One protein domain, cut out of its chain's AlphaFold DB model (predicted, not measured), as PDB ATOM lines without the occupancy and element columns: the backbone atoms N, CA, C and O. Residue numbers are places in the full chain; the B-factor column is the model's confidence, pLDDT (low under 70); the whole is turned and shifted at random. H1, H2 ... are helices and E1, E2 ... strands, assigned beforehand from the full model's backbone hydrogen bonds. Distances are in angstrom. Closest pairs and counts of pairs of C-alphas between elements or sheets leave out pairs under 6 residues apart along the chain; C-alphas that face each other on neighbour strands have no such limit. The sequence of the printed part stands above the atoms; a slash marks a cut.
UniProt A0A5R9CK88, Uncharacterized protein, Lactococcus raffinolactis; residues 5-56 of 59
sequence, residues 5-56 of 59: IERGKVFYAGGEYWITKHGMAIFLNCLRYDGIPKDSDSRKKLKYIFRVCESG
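Overview. This is residues 5 to 56 of the 59 residues of an uncharacterized protein of Lactococcus raffinolactis (UniProt A0A5R9CK88). Look first for a small two-stranded hairpin, E1 and E2, with the helix H1 running over one face of it, mostly over E2. The helix H2 folds back beside H1, off to one side of the hairpin, and the fold is compact but the two helices come near each other at few points. The printed part has 52 residues, with two named strands and then two named helices in the order E1, E2, H1, H2; the sheet, E1 - E2, is antiparallel, and the class is mixed, helices and strands. The radius of gyration of the C-alphas is 10.2 A, and the outline is rounded, spanning 27 by 20 by 19 A.

Arrangement. Begin with the hairpin of E1, residues 9 to 12, and E2, residues 15 to 18, antiparallel at 154 degrees. N 10 and O 17 are 2.7 A apart and N 17 and O 10 are 2.8 A apart, both within hydrogen-bond range. Residues 5 to 6 make a short antiparallel pairing with residues 9 to 10 of E1. Next find H1, residues 21 to 34: its closest C-alphas to E2 are those of Gly 23 and Tyr 17, 5.2 A apart. H2, residues 40 to 54, is close to H1 but not clearly touching, the C-alphas of Lys 21 and Cys 53 being closest at 7.5 A. H1 and H2 run opposite ways at a tilt of 37 degrees, only just steep. H2 is apart from E1 and E2. In H1 and H2 every O i to N i+4 pair is within hydrogen-bond range.

Along the chain. Find C-alpha 9 at (196.694, 161.408, 168.918), where E1 begins; it is 9.8 A long and E2 10.2 A. From C-alpha 21 at (190.960, 165.864, 159.117), H1 runs 20.3 A to C-alpha 34. H2 runs 21.1 A and ends at C-alpha 54, at (189.613, 156.804, 154.205).

Size, cuts and confidence. The two C-alphas farthest apart, those of Gly 14 and Ser 55, are 26.8 A apart. The printed part has no cut, and its three links between named elements are tight. The mean pLDDT of the printed part is 85.4, and one printed residue, Gly 56, is under 70.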
ATOM      1  N   ILE A   5     200.560 155.957 168.768       88.81
ATOM      2  CA  ILE A   5     199.163 156.400 168.745       88.81
ATOM      3  C   ILE A   5     198.600 156.216 170.148       88.81
ATOM      4  O   ILE A   5     198.621 155.100 170.660       88.81
ATOM      5  N   GLU A   6     198.118 157.290 170.764       88.69
ATOM      6  CA  GLU A   6     197.540 157.267 172.113       88.69
ATOM      7  C   GLU A   6     196.354 158.230 172.179       88.69
ATOM      8  O   GLU A   6     196.467 159.373 171.750       88.69
ATOM      9  N   ARG A   7     195.215 157.783 172.727       86.25
ATOM     10  CA  ARG A   7     194.027 158.627 172.988       86.25
ATOM     11  C   ARG A   7     193.590 159.504 171.796       86.25
ATOM     12  O   ARG A   7     193.242 160.664 171.976       86.25
ATOM     13  N   GLY A   8     193.632 158.964 170.576       84.81
ATOM     14  CA  GLY A   8     193.247 159.714 169.371       84.81
ATOM     15  C   GLY A   8     194.305 160.700 168.860       84.81
ATOM     16  O   GLY A   8     193.997 161.541 168.019       84.81
ATOM     17  N   LYS A   9     195.546 160.606 169.349       89.25
ATOM     18  CA  LYS A   9     196.694 161.408 168.918       89.25
ATOM     19  C   LYS A   9     197.764 160.521 168.302       89.25
ATOM     20  O   LYS A   9     197.979 159.397 168.749       89.25
ATOM     21  N   VAL A  10     198.456 161.050 167.308       91.25
ATOM     22  CA  VAL A  10     199.630 160.475 166.661       91.25
ATOM     23  C   VAL A  10     200.845 161.269 167.122       91.25
ATOM     24  O   VAL A  10     200.887 162.484 166.975       91.25
ATOM     25  N   PHE A  11     201.843 160.586 167.664       90.88
ATOM     26  CA  PHE A  11     203.127 161.164 168.039       90.88
ATOM     27  C   PHE A  11     204.177 160.719 167.029       90.88
ATOM     28  O   PHE A  11     204.369 159.515 166.809       90.88
ATOM     29  N   TYR A  12     204.840 161.689 166.405       89.50
ATOM     30  CA  TYR A  12     205.823 161.452 165.354       89.50
ATOM     31  C   TYR A  12     206.829 162.598 165.271       89.50
ATOM     32  O   TYR A  12     206.440 163.761 165.308       89.50
ATOM     33  N   ALA A  13     208.117 162.258 165.152       84.75
ATOM     34  CA  ALA A  13     209.221 163.219 165.022       84.75
ATOM     35  C   ALA A  13     209.246 164.321 166.109       84.75
ATOM     36  O   ALA A  13     209.659 165.443 165.856       84.75
ATOM     37  N   GLY A  14     208.781 164.012 167.328       83.88
ATOM     38  CA  GLY A  14     208.665 164.990 168.421       83.88
ATOM     39  C   GLY A  14     207.417 165.880 168.359       83.88
ATOM     40  O   GLY A  14     207.169 166.623 169.302       83.88
ATOM     41  N   GLY A  15     206.608 165.773 167.301       86.19
ATOM     42  CA  GLY A  15     205.307 166.426 167.175       86.19
ATOM     43  C   GLY A  15     204.144 165.561 167.666       86.19
ATOM     44  O   GLY A  15     204.223 164.327 167.699       86.19
ATOM     45  N   GLU A  16     203.048 166.230 168.013       91.69
ATOM     46  CA  GLU A  16     201.761 165.638 168.380       91.69
ATOM     47  C   GLU A  16     200.692 166.077 167.370       91.69
ATOM     48  O   GLU A  16     200.524 167.266 167.108       91.69
ATOM     49  N   TYR A  17     199.949 165.115 166.821       90.50
ATOM     50  CA  TYR A  17     198.941 165.345 165.789       90.50
ATOM     51  C   TYR A  17     197.627 164.671 166.171       90.50
ATOM     52  O   TYR A  17     197.578 163.464 166.399       90.50
ATOM     53  N   TRP A  18     196.531 165.419 166.207       89.62
ATOM     54  CA  TRP A  18     195.210 164.842 166.444       89.62
ATOM     55  C   TRP A  18     194.723 164.036 165.239       89.62
ATOM     56  O   TRP A  18     194.942 164.438 164.094       89.62
ATOM     57  N   ILE A  19     194.020 162.925 165.484       85.62
ATOM     58  CA  ILE A  19     193.332 162.134 164.449       85.62
ATOM     59  C   ILE A  19     192.039 162.861 164.042       85.62
ATOM     60  O   ILE A  19     190.928 162.396 164.263       85.62
ATOM     61  N   THR A  20     192.210 164.047 163.467       84.94
ATOM     62  CA  THR A  20     191.174 164.857 162.821       84.94
ATOM     63  C   THR A  20     191.583 165.096 161.374       84.94
ATOM     64  O   THR A  20     192.753 164.920 161.013       84.94
ATOM     65  N   LYS A  21     190.654 165.546 160.524       80.81
ATOM     66  CA  LYS A  21     190.960 165.864 159.117       80.81
ATOM     67  C   LYS A  21     192.149 166.818 158.979       80.81
ATOM     68  O   LYS A  21     193.033 166.591 158.156       80.81
ATOM     69  N   HIS A  22     192.191 167.860 159.808       83.88
ATOM     70  CA  HIS A  22     193.265 168.847 159.778       83.88
ATOM     71  C   HIS A  22     194.576 168.300 160.362       83.88
ATOM     72  O   HIS A  22     195.622 168.412 159.726       83.88
ATOM     73  N   GLY A  23     194.526 167.641 161.526       86.56
ATOM     74  CA  GLY A  23     195.724 167.090 162.165       86.56
ATOM     75  C   GLY A  23     196.399 166.004 161.325       86.56
ATOM     76  O   GLY A  23     197.626 165.964 161.232       86.56
ATOM     77  N   MET A  24     195.613 165.174 160.633       88.19
ATOM     78  CA  MET A  24     196.139 164.148 159.732       88.19
ATOM     79  C   MET A  24     196.738 164.734 158.454       88.19
ATOM     80  O   MET A  24     197.753 164.223 157.988       88.19
ATOM     81  N   ALA A  25     196.191 165.831 157.920       87.06
ATOM     82  CA  ALA A  25     196.808 166.526 156.791       87.06
ATOM     83  C   ALA A  25     198.213 167.051 157.143       87.06
ATOM     84  O   ALA A  25     199.149 166.864 156.367       87.06
ATOM     85  N   ILE A  26     198.377 167.635 158.338       87.31
ATOM     86  CA  ILE A  26     199.685 168.094 158.831       87.31
ATOM     87  C   ILE A  26     200.627 166.900 159.025       87.31
ATOM     88  O   ILE A  26     201.744 166.914 158.512       87.31
ATOM     89  N   PHE A  27     200.167 165.839 159.697       89.50
ATOM     90  CA  PHE A  27     200.966 164.634 159.930       89.50
ATOM     91  C   PHE A  27     201.469 163.997 158.626       89.50
ATOM     92  O   PHE A  27     202.653 163.684 158.507       89.50
ATOM     93  N   LEU A  28     200.589 163.820 157.634       85.56
ATOM     94  CA  LEU A  28     200.956 163.250 156.336       85.56
ATOM     95  C   LEU A  28     201.940 164.145 155.574       85.56
ATOM     96  O   LEU A  28     202.810 163.628 154.873       85.56
ATOM     97  N   ASN A  29     201.840 165.468 155.732       87.81
ATOM     98  CA  ASN A  29     202.813 166.394 155.165       87.81
ATOM     99  C   ASN A  29     204.190 166.224 155.831       87.81
ATOM    100  O   ASN A  29     205.177 166.047 155.125       87.81
ATOM    101  N   CYS A  30     204.261 166.169 157.166       85.81
ATOM    102  CA  CYS A  30     205.512 165.894 157.893       85.81
ATOM    103  C   CYS A  30     206.131 164.549 157.482       85.81
ATOM    104  O   CYS A  30     207.318 164.475 157.181       85.81
ATOM    105  N   LEU A  31     205.313 163.501 157.365       86.56
ATOM    106  CA  LEU A  31     205.745 162.183 156.898       86.56
ATOM    107  C   LEU A  31     206.340 162.215 155.480       86.56
ATOM    108  O   LEU A  31     207.236 161.431 155.169       86.56
ATOM    109  N   ARG A  32     205.849 163.100 154.603       83.94
ATOM    110  CA  ARG A  32     206.388 163.274 153.246       83.94
ATOM    111  C   ARG A  32     207.790 163.887 153.266       83.94
ATOM    112  O   ARG A  32     208.606 163.489 152.440       83.94
ATOM    113  N   TYR A  33     208.058 164.821 154.180       83.50
ATOM    114  CA  TYR A  33     209.377 165.443 154.334       83.50
ATOM    115  C   TYR A  33     210.385 164.506 154.999       83.50
ATOM    116  O   TYR A  33     211.503 164.369 154.508       83.50
ATOM    117  N   ASP A  34     209.982 163.819 156.067       82.94
ATOM    118  CA  ASP A  34     210.904 162.984 156.841       82.94
ATOM    119  C   ASP A  34     211.041 161.547 156.293       82.94
ATOM    120  O   ASP A  34     211.959 160.802 156.646       82.94
ATOM    121  N   GLY A  35     210.116 161.140 155.422       82.62
ATOM    122  CA  GLY A  35     210.065 159.820 154.811       82.62
ATOM    123  C   GLY A  35     209.289 158.772 155.617       82.62
ATOM    124  O   GLY A  35     209.005 158.888 156.814       82.62
ATOM    125  N   ILE A  36     208.935 157.683 154.928       81.69
ATOM    126  CA  ILE A  36     208.147 156.591 155.508       81.69
ATOM    127  C   ILE A  36     209.020 155.779 156.487       81.69
ATOM    128  O   ILE A  36     210.096 155.309 156.103       81.69
ATOM    129  N   PRO A  37     208.556 155.533 157.730       83.06
ATOM    130  CA  PRO A  37     209.265 154.689 158.684       83.06
ATOM    131  C   PRO A  37     209.520 153.285 158.127       83.06
ATOM    132  O   PRO A  37     208.632 152.652 157.554       83.06
ATOM    133  N   LYS A  38     210.731 152.759 158.337       82.75
ATOM    134  CA  LYS A  38     211.101 151.403 157.890       82.75
ATOM    135  C   LYS A  38     210.654 150.310 158.866       82.75
ATOM    136  O   LYS A  38     210.513 149.147 158.470       82.75
ATOM    137  N   ASP A  39     210.386 150.658 160.122       88.44
ATOM    138  CA  ASP A  39     209.995 149.694 161.144       88.44
ATOM    139  C   ASP A  39     208.580 149.141 160.903       88.44
ATOM    140  O   ASP A  39     207.668 149.831 160.446       88.44
ATOM    141  N   SER A  40     208.413 147.841 161.158       86.38
ATOM    142  CA  SER A  40     207.172 147.113 160.853       86.38
ATOM    143  C   SER A  40     205.979 147.634 161.664       86.38
ATOM    144  O   SER A  40     204.871 147.752 161.140       86.38
ATOM    145  N   ASP A  41     206.213 148.007 162.924       88.44
ATOM    146  CA  ASP A  41     205.182 148.513 163.833       88.44
ATOM    147  C   ASP A  41     204.641 149.884 163.389       88.44
ATOM    148  O   ASP A  41     203.432 150.058 163.227       88.44
ATOM    149  N   SER A  42     205.521 150.838 163.077       88.00
ATOM    150  CA  SER A  42     205.110 152.146 162.560       88.00
ATOM    151  C   SER A  42     204.444 152.029 161.196       88.00
ATOM    152  O   SER A  42     203.464 152.725 160.957       88.00
ATOM    153  N   ARG A  43     204.879 151.107 160.323       87.56
ATOM    154  CA  ARG A  43     204.167 150.835 159.062       87.56
ATOM    155  C   ARG A  43     202.749 150.311 159.293       87.56
ATOM    156  O   ARG A  43     201.833 150.736 158.592       87.56
ATOM    157  N   LYS A  44     202.532 149.426 160.274       89.38
ATOM    158  CA  LYS A  44     201.181 148.963 160.651       89.38
ATOM    159  C   LYS A  44     200.319 150.114 161.172       89.38
ATOM    160  O   LYS A  44     199.178 150.258 160.737       89.38
ATOM    161  N   LYS A  45     200.871 150.962 162.043       89.12
ATOM    162  CA  LYS A  45     200.190 152.159 162.566       89.12
ATOM    163  C   LYS A  45     199.847 153.154 161.466       89.12
ATOM    164  O   LYS A  45     198.743 153.683 161.446       89.12
ATOM    165  N   LEU A  46     200.753 153.354 160.513       87.44
ATOM    166  CA  LEU A  46     200.519 154.209 159.359       87.44
ATOM    167  C   LEU A  46     199.355 153.690 158.506       87.44
ATOM    168  O   LEU A  46     198.456 154.455 158.170       87.44
ATOM    169  N   LYS A  47     199.315 152.381 158.221       87.31
ATOM    170  CA  LYS A  47     198.179 151.756 157.522       87.31
ATOM    171  C   LYS A  47     196.864 151.936 158.281       87.31
ATOM    172  O   LYS A  47     195.837 152.188 157.661       87.31
ATOM    173  N   TYR A  48     196.891 151.813 159.609       87.12
ATOM    174  CA  TYR A  48     195.721 152.080 160.445       87.12
ATOM    175  C   TYR A  48     195.249 153.532 160.305       87.12
ATOM    176  O   TYR A  48     194.069 153.751 160.048       87.12
ATOM    177  N   ILE A  49     196.165 154.504 160.390       85.62
ATOM    178  CA  ILE A  49     195.860 155.930 160.205       85.62
ATOM    179  C   ILE A  49     195.216 156.167 158.836       85.62
ATOM    180  O   ILE A  49     194.139 156.756 158.782       85.62
ATOM    181  N   PHE A  50     195.807 155.655 157.752       83.50
ATOM    182  CA  PHE A  50     195.232 155.772 156.407       83.50
ATOM    183  C   PHE A  50     193.812 155.211 156.337       83.50
ATOM    184  O   PHE A  50     192.915 155.886 155.847       83.50
ATOM    185  N   ARG A  51     193.577 154.027 156.912       85.44
ATOM    186  CA  ARG A  51     192.251 153.397 156.923       85.44
ATOM    187  C   ARG A  51     191.216 154.215 157.694       85.44
ATOM    188  O   ARG A  51     190.067 154.307 157.270       85.44
ATOM    189  N   VAL A  52     191.608 154.804 158.825       80.88
ATOM    190  CA  VAL A  52     190.742 155.709 159.596       80.88
ATOM    191  C   VAL A  52     190.412 156.949 158.768       80.88
ATOM    192  O   VAL A  52     189.241 157.327 158.705       80.88
ATOM    193  N   CYS A  53     191.405 157.511 158.072       76.62
ATOM    194  CA  CYS A  53     191.221 158.658 157.187       76.62
ATOM    195  C   CYS A  53     190.265 158.354 156.025       76.62
ATOM    196  O   CYS A  53     189.328 159.114 155.796       76.62
ATOM    197  N   GLU A  54     190.462 157.231 155.328       75.19
ATOM    198  CA  GLU A  54     189.613 156.804 154.205       75.19
ATOM    199  C   GLU A  54     188.181 156.488 154.639       75.19
ATOM    200  O   GLU A  54     187.236 156.762 153.907       75.19
ATOM    201  N   SER A  55     187.996 155.950 155.848       73.62
ATOM    202  CA  SER A  55     186.666 155.600 156.359       73.62
ATOM    203  C   SER A  55     185.785 156.803 156.726       73.62
ATOM    204  O   SER A  55     184.676 156.603 157.215       73.62
ATOM    205  N   GLY A  56     186.271 158.042 156.567       64.12
ATOM    206  CA  GLY A  56     185.522 159.253 156.918       64.12
ATOM    207  C   GLY A  56     185.227 159.397 158.417       64.12
ATOM    208  O   GLY A  56     184.533 160.324 158.815       64.12
TER     209      GLY A  56